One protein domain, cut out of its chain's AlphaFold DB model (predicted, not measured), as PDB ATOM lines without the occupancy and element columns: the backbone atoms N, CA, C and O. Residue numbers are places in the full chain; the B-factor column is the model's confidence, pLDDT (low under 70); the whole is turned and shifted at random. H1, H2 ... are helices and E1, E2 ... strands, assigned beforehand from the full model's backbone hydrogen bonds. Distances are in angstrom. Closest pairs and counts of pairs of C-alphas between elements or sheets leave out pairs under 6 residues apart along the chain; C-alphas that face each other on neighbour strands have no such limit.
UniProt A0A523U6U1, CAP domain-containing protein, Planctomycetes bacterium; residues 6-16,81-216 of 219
ATOM      1  N   VAL A   6     149.180 180.026 151.904       65.88
ATOM      2  CA  VAL A   6     149.902 180.210 153.169       65.88
ATOM      3  C   VAL A   6     150.540 181.588 153.282       65.88
ATOM      4  O   VAL A   6     151.239 182.013 152.369       65.88
ATOM      5  N   LEU A   7     150.399 182.232 154.436       65.31
ATOM      6  CA  LEU A   7     151.063 183.496 154.745       65.31
ATOM      7  C   LEU A   7     151.860 183.396 156.052       65.31
ATOM      8  O   LEU A   7     151.377 182.853 157.040       65.31
ATOM      9  N   ILE A   8     153.086 183.909 156.068       66.00
ATOM     10  CA  ILE A   8     153.891 184.022 157.286       66.00
ATOM     11  C   ILE A   8     154.054 185.494 157.684       66.00
ATOM     12  O   ILE A   8     154.320 186.354 156.848       66.00
ATOM     13  N   PHE A   9     153.922 185.761 158.981       71.50
ATOM     14  CA  PHE A   9     154.096 187.067 159.605       71.50
ATOM     15  C   PHE A   9     155.316 187.071 160.514       71.50
ATOM     16  O   PHE A   9     155.433 186.213 161.389       71.50
ATOM     17  N   ILE A  10     156.219 188.031 160.322       67.19
ATOM     18  CA  ILE A  10     157.519 188.037 161.002       67.19
ATOM     19  C   ILE A  10     157.766 189.405 161.606       67.19
ATOM     20  O   ILE A  10     157.774 190.421 160.911       67.19
ATOM     21  N   VAL A  11     157.996 189.437 162.913       63.19
ATOM     22  CA  VAL A  11     158.327 190.668 163.624       63.19
ATOM     23  C   VAL A  11     159.625 190.469 164.385       63.19
ATOM     24  O   VAL A  11     159.756 189.554 165.197       63.19
ATOM     25  N   SER A  12     160.585 191.351 164.120       57.78
ATOM     26  CA  SER A  12     161.853 191.404 164.836       57.78
ATOM     27  C   SER A  12     162.169 192.828 165.300       57.78
ATOM     28  O   SER A  12     162.042 193.798 164.554       57.78
ATOM     29  N   ALA A  13     162.565 192.984 166.563       59.72
ATOM     30  CA  ALA A  13     162.889 194.292 167.134       59.72
ATOM     31  C   ALA A  13     164.253 194.282 167.833       59.72
ATOM     32  O   ALA A  13     164.596 193.352 168.561       59.72
ATOM     33  N   VAL A  14     165.023 195.355 167.634       52.56
ATOM     34  CA  VAL A  14     166.306 195.605 168.309       52.56
ATOM     35  C   VAL A  14     166.089 196.732 169.311       52.56
ATOM     36  O   VAL A  14     166.004 197.893 168.925       52.56
ATOM     37  N   GLY A  15     165.968 196.413 170.598       46.56
ATOM     38  CA  GLY A  15     165.835 197.422 171.646       46.56
ATOM     39  C   GLY A  15     167.194 198.015 172.013       46.56
ATOM     40  O   GLY A  15     168.041 197.314 172.567       46.56
ATOM     41  N   LEU A  16     167.405 199.308 171.748       38.31
ATOM     42  CA  LEU A  16     168.524 200.052 172.324       38.31
ATOM     43  C   LEU A  16     168.107 200.508 173.730       38.31
ATOM     44  O   LEU A  16     167.308 201.433 173.867       38.31
ATOM     45  N   VAL A  81     159.646 185.603 176.288       37.66
ATOM     46  CA  VAL A  81     159.747 186.653 177.310       37.66
ATOM     47  C   VAL A  81     159.199 187.976 176.726       37.66
ATOM     48  O   VAL A  81     159.880 188.671 176.004       37.66
ATOM     49  N   GLY A  82     157.921 188.309 176.907       39.34
ATOM     50  CA  GLY A  82     157.291 189.381 176.116       39.34
ATOM     51  C   GLY A  82     157.840 190.791 176.399       39.34
ATOM     52  O   GLY A  82     158.245 191.119 177.517       39.34
ATOM     53  N   MET A  83     157.834 191.647 175.370       39.81
ATOM     54  CA  MET A  83     158.097 193.091 175.492       39.81
ATOM     55  C   MET A  83     156.960 193.777 176.257       39.81
ATOM     56  O   MET A  83     155.815 193.494 175.948       39.81
ATOM     57  N   PRO A  84     157.209 194.717 177.175       37.81
ATOM     58  CA  PRO A  84     156.135 195.484 177.797       37.81
ATOM     59  C   PRO A  84     155.405 196.389 176.785       37.81
ATOM     60  O   PRO A  84     156.047 197.088 176.000       37.81
ATOM     61  N   ASP A  85     154.074 196.430 176.844       40.81
ATOM     62  CA  ASP A  85     153.242 197.468 176.237       40.81
ATOM     63  C   ASP A  85     153.545 198.841 176.878       40.81
ATOM     64  O   ASP A  85     154.350 198.970 177.805       40.81
ATOM     65  N   THR A  86     152.877 199.903 176.421       39.00
ATOM     66  CA  THR A  86     153.003 201.255 177.004       39.00
ATOM     67  C   THR A  86     152.638 201.348 178.498       39.00
ATOM     68  O   THR A  86     152.893 202.383 179.110       39.00
ATOM     69  N   ASN A  87     152.083 200.283 179.086       37.38
ATOM     70  CA  ASN A  87     151.756 200.106 180.502       37.38
ATOM     71  C   ASN A  87     152.609 199.024 181.211       37.38
ATOM     72  O   ASN A  87     152.374 198.767 182.391       37.38
ATOM     73  N   GLY A  88     153.596 198.401 180.555       35.72
ATOM     74  CA  GLY A  88     154.426 197.352 181.159       35.72
ATOM     75  C   GLY A  88     154.010 195.898 180.881       35.72
ATOM     76  O   GLY A  88     154.648 195.003 181.430       35.72
ATOM     77  N   THR A  89     152.982 195.626 180.070       40.16
ATOM     78  CA  THR A  89     152.442 194.269 179.843       40.16
ATOM     79  C   THR A  89     153.184 193.539 178.722       40.16
ATOM     80  O   THR A  89     153.124 194.001 177.588       40.16
ATOM     81  N   PRO A  90     153.854 192.405 178.988       44.66
ATOM     82  CA  PRO A  90     154.457 191.564 177.957       44.66
ATOM     83  C   PRO A  90     153.468 191.274 176.814       44.66
ATOM     84  O   PRO A  90     152.442 190.644 177.059       44.66
ATOM     85  N   ILE A  91     153.746 191.725 175.584       51.53
ATOM     86  CA  ILE A  91     152.957 191.341 174.411       51.53
ATOM     87  C   ILE A  91     153.148 189.838 174.225       51.53
ATOM     88  O   ILE A  91     154.285 189.383 174.050       51.53
ATOM     89  N   ASP A  92     152.054 189.083 174.168       59.78
ATOM     90  CA  ASP A  92     152.050 187.790 173.483       59.78
ATOM     91  C   ASP A  92     151.997 188.085 171.971       59.78
ATOM     92  O   ASP A  92     150.990 187.900 171.292       59.78
ATOM     93  N   GLY A  93     153.073 188.711 171.469       67.25
ATOM     94  CA  GLY A  93     153.078 189.495 170.224       67.25
ATOM     95  C   GLY A  93     152.725 188.728 168.962       67.25
ATOM     96  O   GLY A  93     152.393 189.352 167.957       67.25
ATOM     97  N   ALA A  94     152.757 187.399 169.015       69.62
ATOM     98  CA  ALA A  94     152.313 186.555 167.920       69.62
ATOM     99  C   ALA A  94     150.778 186.447 167.854       69.62
ATOM    100  O   ALA A  94     150.204 186.636 166.781       69.62
ATOM    101  N   VAL A  95     150.117 186.205 168.992       76.88
ATOM    102  CA  VAL A  95     148.658 186.011 169.071       76.88
ATOM    103  C   VAL A  95     147.928 187.313 168.758       76.88
ATOM    104  O   VAL A  95     147.105 187.359 167.843       76.88
ATOM    105  N   ASP A  96     148.296 188.401 169.440       85.00
ATOM    106  CA  ASP A  96     147.630 189.697 169.259       85.00
ATOM    107  C   ASP A  96     147.787 190.224 167.818       85.00
ATOM    108  O   ASP A  96     146.894 190.878 167.274       85.00
ATOM    109  N   LEU A  97     148.914 189.922 167.165       88.06
ATOM    110  CA  LEU A  97     149.143 190.301 165.772       88.06
ATOM    111  C   LEU A  97     148.287 189.481 164.801       88.06
ATOM    112  O   LEU A  97     147.722 190.051 163.866       88.06
ATOM    113  N   PHE A  98     148.157 188.170 165.022       92.44
ATOM    114  CA  PHE A  98     147.298 187.314 164.204       92.44
ATOM    115  C   PHE A  98     145.834 187.775 164.253       92.44
ATOM    116  O   PHE A  98     145.170 187.905 163.217       92.44
ATOM    117  N   GLU A  99     145.335 188.088 165.449       91.69
ATOM    118  CA  GLU A  99     143.978 188.602 165.638       91.69
ATOM    119  C   GLU A  99     143.777 189.974 164.988       91.69
ATOM    120  O   GLU A  99     142.741 190.214 164.353       91.69
ATOM    121  N   ALA A 100     144.769 190.865 165.069       90.69
ATOM    122  CA  ALA A 100     144.713 192.168 164.414       90.69
ATOM    123  C   ALA A 100     144.682 192.051 162.881       90.69
ATOM    124  O   ALA A 100     143.904 192.750 162.226       90.69
ATOM    125  N   VAL A 101     145.456 191.127 162.300       94.25
ATOM    126  CA  VAL A 101     145.396 190.807 160.864       94.25
ATOM    127  C   VAL A 101     144.003 190.314 160.477       94.25
ATOM    128  O   VAL A 101     143.425 190.796 159.502       94.25
ATOM    129  N   ASN A 102     143.438 189.372 161.231       96.31
ATOM    130  CA  ASN A 102     142.109 188.839 160.940       96.31
ATOM    131  C   ASN A 102     141.010 189.896 161.089       96.31
ATOM    132  O   ASN A 102     140.119 189.959 160.242       96.31
ATOM    133  N   SER A 103     141.114 190.770 162.089       95.44
ATOM    134  CA  SER A 103     140.210 191.911 162.268       95.44
ATOM    135  C   SER A 103     140.278 192.872 161.077       95.44
ATOM    136  O   SER A 103     139.245 193.290 160.547       95.44
ATOM    137  N   TYR A 104     141.488 193.171 160.595       95.19
ATOM    138  CA  TYR A 104     141.688 193.987 159.399       95.19
ATOM    139  C   TYR A 104     141.062 193.333 158.159       95.19
ATOM    140  O   TYR A 104     140.277 193.973 157.459       95.19
ATOM    141  N   ARG A 105     141.306 192.037 157.929       97.12
ATOM    142  CA  ARG A 105     140.706 191.277 156.817       97.12
ATOM    143  C   ARG A 105     139.177 191.281 156.866       97.12
ATOM    144  O   ARG A 105     138.533 191.563 155.857       97.12
ATOM    145  N   GLN A 106     138.592 191.035 158.036       97.44
ATOM    146  CA  GLN A 106     137.139 191.069 158.224       97.44
ATOM    147  C   GLN A 106     136.547 192.449 157.927       97.44
ATOM    148  O   GLN A 106     135.481 192.527 157.318       97.44
ATOM    149  N   SER A 107     137.243 193.534 158.286       96.50
ATOM    150  CA  SER A 107     136.795 194.905 157.990       96.50
ATOM    151  C   SER A 107     136.674 195.199 156.487       96.50
ATOM    152  O   SER A 107     135.920 196.083 156.088       96.50
ATOM    153  N   LEU A 108     137.363 194.413 155.652       95.81
ATOM    154  CA  LEU A 108     137.329 194.480 154.191       95.81
ATOM    155  C   LEU A 108     136.385 193.441 153.560       95.81
ATOM    156  O   LEU A 108     136.341 193.308 152.339       95.81
ATOM    157  N   GLY A 109     135.640 192.680 154.370       97.12
ATOM    158  CA  GLY A 109     134.767 191.602 153.896       97.12
ATOM    159  C   GLY A 109     135.511 190.338 153.450       97.12
ATOM    160  O   GLY A 109     134.929 189.499 152.762       97.12
ATOM    161  N   LEU A 110     136.784 190.183 153.825       96.38
ATOM    162  CA  LEU A 110     137.579 188.991 153.531       96.38
ATOM    163  C   LEU A 110     137.379 187.914 154.602       96.38
ATOM    164  O   LEU A 110     137.067 188.196 155.760       96.38
ATOM    165  N   SER A 111     137.607 186.656 154.217       96.69
ATOM    166  CA  SER A 111     137.621 185.544 155.172       96.69
ATOM    167  C   SER A 111     138.826 185.639 156.110       96.69
ATOM    168  O   SER A 111     139.935 185.998 155.690       96.69
ATOM    169  N   THR A 112     138.614 185.269 157.372       96.38
ATOM    170  CA  THR A 112     139.695 185.098 158.345       96.38
ATOM    171  C   THR A 112     140.608 183.951 157.941       96.38
ATOM    172  O   THR A 112     140.163 182.944 157.386       96.38
ATOM    173  N   LEU A 113     141.882 184.097 158.268       96.62
ATOM    174  CA  LEU A 113     142.893 183.064 158.156       96.62
ATOM    175  C   LEU A 113     142.755 182.080 159.318       96.62
ATOM    176  O   LEU A 113     142.420 182.469 160.438       96.62
ATOM    177  N   VAL A 114     143.045 180.814 159.042       97.12
ATOM    178  CA  VAL A 114     143.206 179.774 160.060       97.12
ATOM    179  C   VAL A 114     144.659 179.779 160.530       97.12
ATOM    180  O   VAL A 114     145.571 179.757 159.704       97.12
ATOM    181  N   GLU A 115     144.894 179.819 161.838       95.12
ATOM    182  CA  GLU A 115     146.259 179.718 162.356       95.12
ATOM    183  C   GLU A 115     146.800 178.298 162.134       95.12
ATOM    184  O   GLU A 115     146.119 177.312 162.427       95.12
ATOM    185  N   ASP A 116     148.018 178.186 161.608       95.94
ATOM    186  CA  ASP A 116     148.722 176.914 161.433       95.94
ATOM    187  C   ASP A 116     149.973 176.885 162.327       95.94
ATOM    188  O   ASP A 116     150.944 177.600 162.054       95.94
ATOM    189  N   PRO A 117     150.003 176.025 163.360       93.81
ATOM    190  CA  PRO A 117     151.140 175.927 164.271       93.81
ATOM    191  C   PRO A 117     152.473 175.598 163.587       93.81
ATOM    192  O   PRO A 117     153.523 176.039 164.054       93.81
ATOM    193  N   ASN A 118     152.468 174.850 162.477       95.56
ATOM    194  CA  ASN A 118     153.701 174.542 161.750       95.56
ATOM    195  C   ASN A 118     154.215 175.775 161.001       95.56
ATOM    196  O   ASN A 118     155.424 175.991 160.938       95.56
ATOM    197  N   LEU A 119     153.315 176.609 160.472       95.75
ATOM    198  CA  LEU A 119     153.699 177.891 159.884       95.75
ATOM    199  C   LEU A 119     154.201 178.867 160.940       95.75
ATOM    200  O   LEU A 119     155.205 179.530 160.695       95.75
ATOM    201  N   SER A 120     153.567 178.917 162.115       94.56
ATOM    202  CA  SER A 120     154.055 179.726 163.238       94.56
ATOM    203  C   SER A 120     155.449 179.270 163.676       94.56
ATOM    204  O   SER A 120     156.316 180.103 163.907       94.56
ATOM    205  N   ALA A 121     155.735 177.963 163.680       93.38
ATOM    206  CA  ALA A 121     157.081 177.455 163.962       93.38
ATOM    207  C   ALA A 121     158.123 177.886 162.908       93.38
ATOM    208  O   ALA A 121     159.239 178.262 163.268       93.38
ATOM    209  N   VAL A 122     157.769 177.876 161.615       95.25
ATOM    210  CA  VAL A 122     158.645 178.388 160.539       95.25
ATOM    211  C   VAL A 122     158.893 179.888 160.707       95.25
ATOM    212  O   VAL A 122     160.038 180.336 160.628       95.25
ATOM    213  N   ALA A 123     157.832 180.650 160.970       93.31
ATOM    214  CA  ALA A 123     157.880 182.088 161.199       93.31
ATOM    215  C   ALA A 123     158.772 182.436 162.397       93.31
ATOM    216  O   ALA A 123     159.649 183.294 162.298       93.31
ATOM    217  N   GLN A 124     158.576 181.734 163.516       92.31
ATOM    218  CA  GLN A 124     159.332 181.926 164.746       92.31
ATOM    219  C   GLN A 124     160.806 181.594 164.546       92.31
ATOM    220  O   GLN A 124     161.659 182.403 164.895       92.31
ATOM    221  N   GLY A 125     161.117 180.459 163.911       91.88
ATOM    222  CA  GLY A 125     162.502 180.076 163.635       91.88
ATOM    223  C   GLY A 125     163.243 181.112 162.786       91.88
ATOM    224  O   GLY A 125     164.437 181.341 162.991       91.88
ATOM    225  N   TYR A 126     162.547 181.782 161.866       91.50
ATOM    226  CA  TYR A 126     163.146 182.870 161.103       91.50
ATOM    227  C   TYR A 126     163.253 184.181 161.896       91.50
ATOM    228  O   TYR A 126     164.285 184.847 161.824       91.50
ATOM    229  N   ALA A 127     162.254 184.530 162.712       87.88
ATOM    230  CA  ALA A 127     162.352 185.669 163.628       87.88
ATOM    231  C   ALA A 127     163.557 185.516 164.582       87.88
ATOM    232  O   ALA A 127     164.357 186.445 164.735       87.88
ATOM    233  N   ASP A 128     163.738 184.321 165.149       88.56
ATOM    234  CA  ASP A 128     164.871 183.972 166.009       88.56
ATOM    235  C   ASP A 128     166.201 184.076 165.255       88.56
ATOM    236  O   ASP A 128     167.185 184.579 165.800       88.56
ATOM    237  N   TYR A 129     166.240 183.652 163.987       89.31
ATOM    238  CA  TYR A 129     167.418 183.801 163.133       89.31
ATOM    239  C   TYR A 129     167.801 185.274 162.939       89.31
ATOM    240  O   TYR A 129     168.970 185.627 163.119       89.31
ATOM    241  N   LEU A 130     166.837 186.140 162.606       85.56
ATOM    242  CA  LEU A 130     167.068 187.577 162.410       85.56
ATOM    243  C   LEU A 130     167.650 188.223 163.670       85.56
ATOM    244  O   LEU A 130     168.652 188.940 163.612       85.56
ATOM    245  N   VAL A 131     167.072 187.906 164.827       83.19
ATOM    246  CA  VAL A 131     167.555 188.381 166.127       83.19
ATOM    247  C   VAL A 131     168.942 187.824 166.456       83.19
ATOM    248  O   VAL A 131     169.837 188.585 166.831       83.19
ATOM    249  N   GLY A 132     169.150 186.516 166.291       83.50
ATOM    250  CA  GLY A 132     170.392 185.831 166.651       83.50
ATOM    251  C   GLY A 132     171.590 186.249 165.799       83.50
ATOM    252  O   GLY A 132     172.707 186.355 166.307       83.50
ATOM    253  N   THR A 133     171.364 186.542 164.519       83.81
ATOM    254  CA  THR A 133     172.410 186.994 163.584       83.81
ATOM    255  C   THR A 133     172.543 188.510 163.509       83.81
ATOM    256  O   THR A 133     173.495 189.008 162.908       83.81
ATOM    257  N   ARG A 134     171.618 189.252 164.133       78.88
ATOM    258  CA  ARG A 134     171.459 190.706 163.969       78.88
ATOM    259  C   ARG A 134     171.291 191.113 162.504       78.88
ATOM    260  O   ARG A 134     171.684 192.216 162.120       78.88
ATOM    261  N   ALA A 135     170.744 190.216 161.693       78.56
ATOM    262  CA  ALA A 135     170.460 190.500 160.307       78.56
ATOM    263  C   ALA A 135     169.184 191.337 160.180       78.56
ATOM    264  O   ALA A 135     168.324 191.361 161.061       78.56
ATOM    265  N   VAL A 136     169.087 192.045 159.063       69.69
ATOM    266  CA  VAL A 136     167.925 192.850 158.701       69.69
ATOM    267  C   VAL A 136     167.164 192.071 157.640       69.69
ATOM    268  O   VAL A 136     167.771 191.679 156.645       69.69
ATOM    269  N   CYS A 137     165.863 191.845 157.832       67.19
ATOM    270  CA  CYS A 137     165.031 191.352 156.739       67.19
ATOM    271  C   CYS A 137     164.853 192.477 155.714       67.19
ATOM    272  O   CYS A 137     164.514 193.613 156.073       67.19
ATOM    273  N   SER A 138     165.095 192.184 154.444       62.75
ATOM    274  CA  SER A 138     164.850 193.133 153.364       62.75
ATOM    275  C   SER A 138     163.517 192.786 152.725       62.75
ATOM    276  O   SER A 138     163.391 191.734 152.110       62.75
ATOM    277  N   ALA A 139     162.549 193.706 152.775       55.56
ATOM    278  CA  ALA A 139     161.300 193.574 152.013       55.56
ATOM    279  C   ALA A 139     161.532 193.464 150.487       55.56
ATOM    280  O   ALA A 139     160.604 193.183 149.734       55.56
ATOM    281  N   TRP A 140     162.763 193.720 150.026       53.16
ATOM    282  CA  TRP A 140     163.134 193.841 148.620       53.16
ATOM    283  C   TRP A 140     164.083 192.746 148.128       53.16
ATOM    284  O   TRP A 140     164.412 192.745 146.941       53.16
ATOM    285  N   ASP A 141     164.551 191.844 148.997       59.06
ATOM    286  CA  ASP A 141     165.468 190.777 148.592       59.06
ATOM    287  C   ASP A 141     164.729 189.441 148.475       59.06
ATOM    288  O   ASP A 141     164.081 188.974 149.409       59.06
ATOM    289  N   VAL A 142     164.806 188.826 147.291       50.00
ATOM    290  CA  VAL A 142     164.171 187.526 147.015       50.00
ATOM    291  C   VAL A 142     164.825 186.397 147.813       50.00
ATOM    292  O   VAL A 142     164.195 185.365 148.040       50.00
ATOM    293  N   THR A 143     166.072 186.604 148.241       58.72
ATOM    294  CA  THR A 143     166.777 185.800 149.238       58.72
ATOM    295  C   THR A 143     166.982 186.655 150.467       58.72
ATOM    296  O   THR A 143     167.729 187.626 150.437       58.72
ATOM    297  N   ASP A 144     166.302 186.291 151.540       73.12
ATOM    298  CA  ASP A 144     166.324 187.091 152.750       73.12
ATOM    299  C   ASP A 144     167.580 186.752 153.584       73.12
ATOM    300  O   ASP A 144     168.455 186.006 153.133       73.12
ATOM    301  N   ALA A 145     167.710 187.295 154.792       81.19
ATOM    302  CA  ALA A 145     168.933 187.222 155.601       81.19
ATOM    303  C   ALA A 145     169.586 185.826 155.752       81.19
ATOM    304  O   ALA A 145     170.806 185.737 155.895       81.19
ATOM    305  N   ASP A 146     168.803 184.742 155.736       85.19
ATOM    306  CA  ASP A 146     169.285 183.357 155.868       85.19
ATOM    307  C   ASP A 146     169.620 182.669 154.531       85.19
ATOM    308  O   ASP A 146     169.911 181.468 154.501       85.19
ATOM    309  N   GLY A 147     169.568 183.410 153.421       88.44
ATOM    310  CA  GLY A 147     169.789 182.907 152.069       88.44
ATOM    311  C   GLY A 147     168.649 182.041 151.531       88.44
ATOM    312  O   GLY A 147     168.841 181.363 150.519       88.44
ATOM    313  N   LYS A 148     167.480 182.026 152.187       90.69
ATOM    314  CA  LYS A 148     166.300 181.272 151.754       90.69
ATOM    315  C   LYS A 148     165.143 182.200 151.411       90.69
ATOM    316  O   LYS A 148     164.971 183.268 151.991       90.69
ATOM    317  N   THR A 149     164.307 181.753 150.483       90.19
ATOM    318  CA  THR A 149     162.998 182.359 150.219       90.19
ATOM    319  C   THR A 149     161.959 181.852 151.234       90.19
ATOM    320  O   THR A 149     162.133 180.756 151.786       90.19
ATOM    321  N   PRO A 150     160.822 182.549 151.432       91.00
ATOM    322  CA  PRO A 150     159.730 182.038 152.265       91.00
ATOM    323  C   PRO A 150     159.252 180.647 151.820       91.00
ATOM    324  O   PRO A 150     159.064 179.752 152.641       91.00
ATOM    325  N   ALA A 151     159.162 180.422 150.504       93.12
ATOM    326  CA  ALA A 151     158.820 179.124 149.925       93.12
ATOM    327  C   ALA A 151     159.795 178.019 150.363       93.12
ATOM    328  O   ALA A 151     159.369 176.935 150.755       93.12
ATOM    329  N   GLN A 152     161.102 178.296 150.331       94.62
ATOM    330  CA  GLN A 152     162.129 177.345 150.758       94.62
ATOM    331  C   GLN A 152     162.066 177.072 152.264       94.62
ATOM    332  O   GLN A 152     162.232 175.919 152.664       94.62
ATOM    333  N   ARG A 153     161.796 178.090 153.094       94.69
ATOM    334  CA  ARG A 153     161.600 177.924 154.545       94.69
ATOM    335  C   ARG A 153     160.394 177.023 154.841       94.69
ATOM    336  O   ARG A 153     160.531 176.040 155.567       94.69
ATOM    337  N   ILE A 154     159.254 177.293 154.204       95.44
ATOM    338  CA  ILE A 154     158.010 176.523 154.366       95.44
ATOM    339  C   ILE A 154     158.181 175.079 153.863       95.44
ATOM    340  O   ILE A 154     157.868 174.129 154.581       95.44
ATOM    341  N   SER A 155     158.728 174.884 152.658       96.00
ATOM    342  CA  SER A 155     158.980 173.541 152.115       96.00
ATOM    343  C   SER A 155     160.028 172.768 152.918       96.00
ATOM    344  O   SER A 155     159.898 171.554 153.067       96.00
ATOM    345  N   GLY A 156     161.035 173.446 153.477       95.25
ATOM    346  CA  GLY A 156     162.037 172.842 154.358       95.25
ATOM    347  C   GLY A 156     161.446 172.262 155.648       95.25
ATOM    348  O   GLY A 156     161.989 171.297 156.180       95.25
ATOM    349  N   ALA A 157     160.306 172.789 156.106       95.12
ATOM    350  CA  ALA A 157     159.531 172.243 157.221       95.12
ATOM    351  C   ALA A 157     158.561 171.114 156.811       95.12
ATOM    352  O   ALA A 157     157.788 170.632 157.634       95.12
ATOM    353  N   GLY A 158     158.576 170.684 155.545       96.50
ATOM    354  CA  GLY A 158     157.693 169.633 155.031       96.50
ATOM    355  C   GLY A 158     156.262 170.093 154.733       96.50
ATOM    356  O   GLY A 158     155.392 169.257 154.492       96.50
ATOM    357  N   ILE A 159     156.001 171.404 154.723       94.75
ATOM    358  CA  ILE A 159     154.674 171.966 154.449       94.75
ATOM    359  C   ILE A 159     154.490 172.129 152.936       94.75
ATOM    360  O   ILE A 159     155.300 172.753 152.247       94.75
ATOM    361  N   THR A 160     153.391 171.590 152.408       94.69
ATOM    362  CA  THR A 160     153.016 171.718 150.993       94.69
ATOM    363  C   THR A 160     152.005 172.843 150.789       94.69
ATOM    364  O   THR A 160     150.989 172.884 151.479       94.69
ATOM    365  N   PHE A 161     152.220 173.696 149.791       94.19
ATOM    366  CA  PHE A 161     151.345 174.824 149.462       94.19
ATOM    367  C   PHE A 161     151.277 175.034 147.944       94.19
ATOM    368  O   PHE A 161     152.123 174.539 147.201       94.19
ATOM    369  N   ILE A 162     150.264 175.771 147.477       94.06
ATOM    370  CA  ILE A 162     150.159 176.195 146.064       94.06
ATOM    371  C   ILE A 162     150.582 177.652 145.841       94.06
ATOM    372  O   ILE A 162     150.896 178.037 144.718       94.06
ATOM    373  N   LYS A 163     150.566 178.454 146.908       93.00
ATOM    374  CA  LYS A 163     150.929 179.871 146.943       93.00
ATOM    375  C   LYS A 163     151.395 180.196 148.363       93.00
ATOM    376  O   LYS A 163     150.774 179.725 149.321       93.00
ATOM    377  N   CYS A 164     152.477 180.956 148.486       94.19
ATOM    378  CA  CYS A 164     152.996 181.433 149.765       94.19
ATOM    379  C   CYS A 164     153.327 182.927 149.702       94.19
ATOM    380  O   CYS A 164     153.697 183.424 148.637       94.19
ATOM    381  N   GLY A 165     153.226 183.613 150.835       91.81
ATOM    382  CA  GLY A 165     153.624 185.007 151.006       91.81
ATOM    383  C   GLY A 165     154.256 185.241 152.374       91.81
ATOM    384  O   GLY A 165     154.172 184.390 153.264       91.81
ATOM    385  N   GLU A 166     154.885 186.398 152.534       91.31
ATOM    386  CA  GLU A 166     155.488 186.831 153.791       91.31
ATOM    387  C   GLU A 166     155.234 188.328 153.984       91.31
ATOM    388  O   GLU A 166     155.337 189.103 153.032       91.31
ATOM    389  N   ALA A 167     154.899 188.726 155.208       90.62
ATOM    390  CA  ALA A 167     154.942 190.114 155.639       90.62
ATOM    391  C   ALA A 167     155.861 190.218 156.858       90.62
ATOM    392  O   ALA A 167     155.646 189.555 157.877       90.62
ATOM    393  N   ALA A 168     156.908 191.032 156.731       86.81
ATOM    394  CA  ALA A 168     157.978 191.109 157.713       86.81
ATOM    395  C   ALA A 168     158.269 192.551 158.141       86.81
ATOM    396  O   ALA A 168     158.319 193.478 157.330       86.81
ATOM    397  N   SER A 169     158.508 192.741 159.432       82.50
ATOM    398  CA  SER A 169     158.917 194.013 160.017       82.50
ATOM    399  C   SER A 169     160.158 193.830 160.875       82.50
ATOM    400  O   SER A 169     160.178 192.997 161.780       82.50
ATOM    401  N   TYR A 170     161.159 194.676 160.638       76.50
ATOM    402  CA  TYR A 170     162.353 194.788 161.471       76.50
ATOM    403  C   TYR A 170     162.597 196.253 161.827       76.50
ATOM    404  O   TYR A 170     163.064 196.991 160.965       76.50
ATOM    405  N   ARG A 171     162.293 196.701 163.060       71.19
ATOM    406  CA  ARG A 171     162.778 197.990 163.619       71.19
ATOM    407  C   ARG A 171     162.683 198.038 165.154       71.19
ATOM    408  O   ARG A 171     161.746 197.487 165.722       71.19
ATOM    409  N   PRO A 172     163.555 198.822 165.824       62.38
ATOM    410  CA  PRO A 172     163.435 199.152 167.253       62.38
ATOM    411  C   PRO A 172     162.084 199.758 167.661       62.38
ATOM    412  O   PRO A 172     161.637 199.578 168.787       62.38
ATOM    413  N   ALA A 173     161.454 200.510 166.753       66.88
ATOM    414  CA  ALA A 173     160.226 201.258 167.019       66.88
ATOM    415  C   ALA A 173     158.940 200.431 166.833       66.88
ATOM    416  O   ALA A 173     157.857 200.926 167.125       66.88
ATOM    417  N   PHE A 174     159.029 199.193 166.340       72.12
ATOM    418  CA  PHE A 174     157.865 198.330 166.126       72.12
ATOM    419  C   PHE A 174     157.615 197.456 167.350       72.12
ATOM    420  O   PHE A 174     157.747 196.240 167.314       72.12
ATOM    421  N   ASN A 175     157.276 198.118 168.452       72.62
ATOM    422  CA  ASN A 175     157.047 197.497 169.752       72.62
ATOM    423  C   ASN A 175     155.560 197.420 170.126       72.62
ATOM    424  O   ASN A 175     155.242 197.204 171.286       72.62
ATOM    425  N   THR A 176     154.640 197.648 169.186       79.69
ATOM    426  CA  THR A 176     153.203 197.449 169.410       79.69
ATOM    427  C   THR A 176     152.547 196.891 168.156       79.69
ATOM    428  O   THR A 176     152.929 197.245 167.037       79.69
ATOM    429  N   VAL A 177     151.511 196.068 168.341       84.25
ATOM    430  CA  VAL A 177     150.693 195.533 167.240       84.25
ATOM    431  C   VAL A 177     150.109 196.657 166.386       84.25
ATOM    432  O   VAL A 177     150.124 196.562 165.164       84.25
ATOM    433  N   ASN A 178     149.667 197.761 166.998       83.94
ATOM    434  CA  ASN A 178     149.127 198.909 166.265       83.94
ATOM    435  C   ASN A 178     150.169 199.521 165.314       83.94
ATOM    436  O   ASN A 178     149.871 199.728 164.141       83.94
ATOM    437  N   LEU A 179     151.406 199.744 165.776       83.94
ATOM    438  CA  LEU A 179     152.469 200.277 164.916       83.94
ATOM    439  C   LEU A 179     152.838 199.315 163.781       83.94
ATOM    440  O   LEU A 179     153.066 199.768 162.661       83.94
ATOM    441  N   ILE A 180     152.864 198.006 164.052       86.38
ATOM    442  CA  ILE A 180     153.130 196.978 163.036       86.38
ATOM    443  C   ILE A 180     152.016 196.964 161.989       86.38
ATOM    444  O   ILE A 180     152.296 197.074 160.798       86.38
ATOM    445  N   MET A 181     150.755 196.897 162.420       89.69
ATOM    446  CA  MET A 181     149.601 196.900 161.522       89.69
ATOM    447  C   MET A 181     149.521 198.189 160.712       89.69
ATOM    448  O   MET A 181     149.279 198.133 159.511       89.69
ATOM    449  N   LYS A 182     149.783 199.343 161.332       88.50
ATOM    450  CA  LYS A 182     149.843 200.622 160.626       88.50
ATOM    451  C   LYS A 182     150.893 200.590 159.519       88.50
ATOM    452  O   LYS A 182     150.576 200.932 158.387       88.50
ATOM    453  N   LEU A 183     152.110 200.133 159.818       87.38
ATOM    454  CA  LEU A 183     153.160 199.989 158.810       87.38
ATOM    455  C   LEU A 183     152.740 199.037 157.684       87.38
ATOM    456  O   LEU A 183     152.961 199.329 156.515       87.38
ATOM    457  N   TRP A 184     152.164 197.885 158.019       90.56
ATOM    458  CA  TRP A 184     151.786 196.898 157.013       90.56
ATOM    459  C   TRP A 184     150.628 197.363 156.134       90.56
ATOM    460  O   TRP A 184     150.601 197.035 154.954       90.56
ATOM    461  N   VAL A 185     149.691 198.137 156.670       91.75
ATOM    462  CA  VAL A 185     148.521 198.616 155.924       91.75
ATOM    463  C   VAL A 185     148.819 199.893 155.140       91.75
ATOM    464  O   VAL A 185     148.383 200.016 153.995       91.75
ATOM    465  N   GLU A 186     149.521 200.846 155.756       89.25
ATOM    466  CA  GLU A 186     149.742 202.195 155.215       89.25
ATOM    467  C   GLU A 186     151.127 202.374 154.577       89.25
ATOM    468  O   GLU A 186     151.311 203.292 153.781       89.25
ATOM    469  N   GLY A 187     152.097 201.522 154.915       87.94
ATOM    470  CA  GLY A 187     153.488 201.666 154.495       87.94
ATOM    471  C   GLY A 187     154.296 202.683 155.311       87.94
ATOM    472  O   GLY A 187     153.836 203.272 156.291       87.94
ATOM    473  N   ASP A 188     155.549 202.885 154.905       85.69
ATOM    474  CA  ASP A 188     156.424 203.973 155.358       85.69
ATOM    475  C   ASP A 188     157.245 204.542 154.184       85.69
ATOM    476  O   ASP A 188     157.032 204.209 153.021       85.69
ATOM    477  N   SER A 189     158.215 205.417 154.464       83.88
ATOM    478  CA  SER A 189     159.080 205.983 153.420       83.88
ATOM    479  C   SER A 189     159.994 204.961 152.727       83.88
ATOM    480  O   SER A 189     160.606 205.297 151.717       83.88
ATOM    481  N   TRP A 190     160.145 203.754 153.277       77.25
ATOM    482  CA  TRP A 190     160.993 202.677 152.753       77.25
ATOM    483  C   TRP A 190     160.183 201.610 152.021       77.25
ATOM    484  O   TRP A 190     160.689 200.993 151.086       77.25
ATOM    485  N   ASN A 191     158.936 201.409 152.435       79.00
ATOM    486  CA  ASN A 191     157.950 200.583 151.769       79.00
ATOM    487  C   ASN A 191     156.610 201.340 151.708       79.00
ATOM    488  O   ASN A 191     155.754 201.134 152.568       79.00
ATOM    489  N   PRO A 192     156.410 202.216 150.704       83.25
ATOM    490  CA  PRO A 192     155.229 203.079 150.625       83.25
ATOM    491  C   PRO A 192     153.926 202.321 150.355       83.25
ATOM    492  O   PRO A 192     152.854 202.889 150.530       83.25
ATOM    493  N   ASN A 193     154.009 201.056 149.937       79.06
ATOM    494  CA  ASN A 193     152.842 200.203 149.717       79.06
ATOM    495  C   ASN A 193     152.568 199.266 150.909       79.06
ATOM    496  O   ASN A 193     151.560 198.559 150.913       79.06
ATOM    497  N   GLY A 194     153.457 199.251 151.910       86.75
ATOM    498  CA  GLY A 194     153.392 198.313 153.023       86.75
ATOM    499  C   GLY A 194     153.350 196.858 152.547       86.75
ATOM    500  O   GLY A 194     154.024 196.469 151.596       86.75
ATOM    501  N   TYR A 195     152.540 196.062 153.229       89.75
ATOM    502  CA  TYR A 195     152.200 194.683 152.880       89.75
ATOM    503  C   TYR A 195     150.695 194.547 152.631       89.75
ATOM    504  O   TYR A 195     150.105 193.499 152.883       89.75
ATOM    505  N   ASN A 196     150.037 195.629 152.213       91.12
ATOM    506  CA  ASN A 196     148.586 195.664 152.088       91.12
ATOM    507  C   ASN A 196     148.094 194.657 151.034       91.12
ATOM    508  O   ASN A 196     147.133 193.930 151.268       91.12
ATOM    509  N   ASP A 197     148.811 194.532 149.920       90.88
ATOM    510  CA  ASP A 197     148.571 193.519 148.889       90.88
ATOM    511  C   ASP A 197     148.634 192.089 149.449       90.88
ATOM    512  O   ASP A 197     147.758 191.270 149.174       90.88
ATOM    513  N   VAL A 198     149.607 191.810 150.315       91.69
ATOM    514  CA  VAL A 198     149.717 190.534 151.020       91.69
ATOM    515  C   VAL A 198     148.561 190.364 152.009       91.69
ATOM    516  O   VAL A 198     147.909 189.327 152.015       91.69
ATOM    517  N   LEU A 199     148.242 191.364 152.830       92.69
ATOM    518  CA  LEU A 199     147.181 191.265 153.839       92.69
ATOM    519  C   LEU A 199     145.778 191.105 153.236       92.69
ATOM    520  O   LEU A 199     144.912 190.484 153.862       92.69
ATOM    521  N   THR A 200     145.548 191.652 152.043       94.88
ATOM    522  CA  THR A 200     144.229 191.716 151.394       94.88
ATOM    523  C   THR A 200     144.004 190.662 150.321       94.88
ATOM    524  O   THR A 200     142.904 190.573 149.774       94.88
ATOM    525  N   ASP A 201     144.991 189.807 150.061       95.25
ATOM    526  CA  ASP A 201     144.825 188.718 149.110       95.25
ATOM    527  C   ASP A 201     143.723 187.744 149.599       95.25
ATOM    528  O   ASP A 201     143.803 187.198 150.716       95.25
ATOM    529  N   PRO A 202     142.663 187.532 148.799       96.38
ATOM    530  CA  PRO A 202     141.549 186.675 149.183       96.38
ATOM    531  C   PRO A 202     141.899 185.186 149.116       96.38
ATOM    532  O   PRO A 202     141.165 184.380 149.687       96.38
ATOM    533  N   ASP A 203     142.996 184.806 148.452       95.62
ATOM    534  CA  ASP A 203     143.366 183.401 148.297       95.62
ATOM    535  C   ASP A 203     143.971 182.820 149.577       95.62
ATOM    536  O   ASP A 203     143.967 181.601 149.733       95.62
ATOM    537  N   TRP A 204     144.499 183.647 150.491       96.38
ATOM    538  CA  TRP A 204     145.068 183.169 151.755       96.38
ATOM    539  C   TRP A 204     144.028 182.432 152.596       96.38
ATOM    540  O   TRP A 204     142.912 182.903 152.813       96.38
ATOM    541  N   THR A 205     144.431 181.274 153.115       96.94
ATOM    542  CA  THR A 205     143.573 180.411 153.943       96.94
ATOM    543  C   THR A 205     144.182 180.127 155.305       96.94
ATOM    544  O   THR A 205     143.441 179.933 156.264       96.94
ATOM    545  N   HIS A 206     145.513 180.106 155.389       97.19
ATOM    546  CA  HIS A 206     146.249 179.811 156.610       97.19
ATOM    547  C   HIS A 206     147.352 180.837 156.822       97.19
ATOM    548  O   HIS A 206     147.922 181.343 155.849       97.19
ATOM    549  N   ALA A 207     147.678 181.105 158.080       96.88
ATOM    550  CA  ALA A 207     148.861 181.872 158.413       96.88
ATOM    551  C   ALA A 207     149.539 181.402 159.698       96.88
ATOM    552  O   ALA A 207     148.928 180.725 160.522       96.88
ATOM    553  N   GLY A 208     150.808 181.770 159.838       95.12
ATOM    554  CA  GLY A 208     151.576 181.604 161.065       95.12
ATOM    555  C   GLY A 208     152.322 182.883 161.421       95.12
ATOM    556  O   GLY A 208     152.687 183.654 160.531       95.12
ATOM    557  N   VAL A 209     152.540 183.109 162.714       92.62
ATOM    558  CA  VAL A 209     153.216 184.307 163.227       92.62
ATOM    559  C   VAL A 209     154.460 183.921 164.015       92.62
ATOM    560  O   VAL A 209     154.437 182.985 164.810       92.62
ATOM    561  N   GLY A 210     155.542 184.660 163.787       90.19
ATOM    562  CA  GLY A 210     156.787 184.577 164.534       90.19
ATOM    563  C   GLY A 210     157.178 185.946 165.067       90.19
ATOM    564  O   GLY A 210     157.151 186.942 164.336       90.19
ATOM    565  N   HIS A 211     157.565 185.996 166.335       86.44
ATOM    566  CA  HIS A 211     158.005 187.221 166.984       86.44
ATOM    567  C   HIS A 211     159.250 186.961 167.823       86.44
ATOM    568  O   HIS A 211     159.250 186.124 168.725       86.44
ATOM    569  N   ALA A 212     160.312 187.711 167.554       83.75
ATOM    570  CA  ALA A 212     161.539 187.656 168.331       83.75
ATOM    571  C   ALA A 212     162.046 189.068 168.606       83.75
ATOM    572  O   ALA A 212     161.882 189.987 167.806       83.75
ATOM    573  N   TYR A 213     162.710 189.256 169.737       76.69
ATOM    574  CA  TYR A 213     163.251 190.554 170.101       76.69
ATOM    575  C   TYR A 213     164.632 190.396 170.725       76.69
ATOM    576  O   TYR A 213     164.933 189.426 171.421       76.69
ATOM    577  N   TRP A 214     165.485 191.378 170.461       70.25
ATOM    578  CA  TRP A 214     166.793 191.493 171.076       70.25
ATOM    579  C   TRP A 214     166.769 192.610 172.115       70.25
ATOM    580  O   TRP A 214     166.552 193.778 171.774       70.25
ATOM    581  N   LEU A 215     167.033 192.265 173.377       64.56
ATOM    582  CA  LEU A 215     167.403 193.249 174.390       64.56
ATOM    583  C   LEU A 215     168.910 193.449 174.314       64.56
ATOM    584  O   LEU A 215     169.672 192.493 174.490       64.56
ATOM    585  N   ALA A 216     169.346 194.684 174.072       59.66
ATOM    586  CA  ALA A 216     170.744 195.018 174.286       59.66
ATOM    587  C   ALA A 216     171.140 194.625 175.721       59.66
ATOM    588  O   ALA A 216     170.385 194.933 176.650       59.66
TER     589      ALA A 216
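What this domain is: This is residues 6 to 16 and 81 to 216 of the 219 residues of the protein "CAP domain-containing protein" of Planctomycetes bacterium (UniProt A0A523U6U1). A sheet of three parallel strands, in the order E2 E1 E3, is the middle of three layers, with H1 and H4 over one face, joined there by H5, and H2 over the other. H3 only grazes the sheet. The printed part has 147 residues, with five named helices and three named strands in the order E1 H1 H2 H3 E2 H4 H5 E3, class mixed. It is compact and rounded, with a radius of gyration of the C-alphas of 14.3 A and spans of 40 by 35 by 30 A.

Where its parts are: E1, residues 6 to 15, runs 29.9 A from C-alpha 6 at (149.902, 180.210, 153.169). Next come H1, residues 93 to 107, 21.1 A; H2, 117 to 133, 24.0 A; H3, 150 to 156, 9.7 A; E2, 163 to 170, 23.8 A; H4, 177 to 186, 13.8 A; and H5, 196 to 200, 5.9 A. E3, residues 206 to 215, runs 30.7 A to C-alpha 215 at (167.403, 193.249, 174.390).

How they stand to each other: Inner strand E1 pairs with E3 through N 9 and O 208, 2.9 A, and with E2 through N 10 and O 167, 2.9 A, both within hydrogen-bond range. E2, H4, H5 and E3 form a split strand-helix-strand unit, parallel strands with E1 between them, its crossover right-handed. H2 is on the sheet at a height of 6.1 A; its closest C-alpha pair with E3 is Gln 124 and Gly 210, 3.7 A. H1, on the opposite face, touches H4 at a steep tilt of 43 degrees; their closest C-alphas, Leu 97 and Val 177, are 5.7 A apart. H5 touches H4, the closest C-alphas being Val 185 and Asn 196, 4.8 A. Every O i to N i+4 pair is within hydrogen-bond range in H2, H3, H4 and H5, and 10 of 11 in H1.

The domain as a whole: The farthest C-alphas, Asn 87 and Ile 162, are 42.0 A apart. Residues 17 to 80 are cut out, and C-alphas 16 and 81 are 16.8 A apart. The link H2 to H3 is long. Low confidence, pLDDT under 70, includes residues 81 to 94.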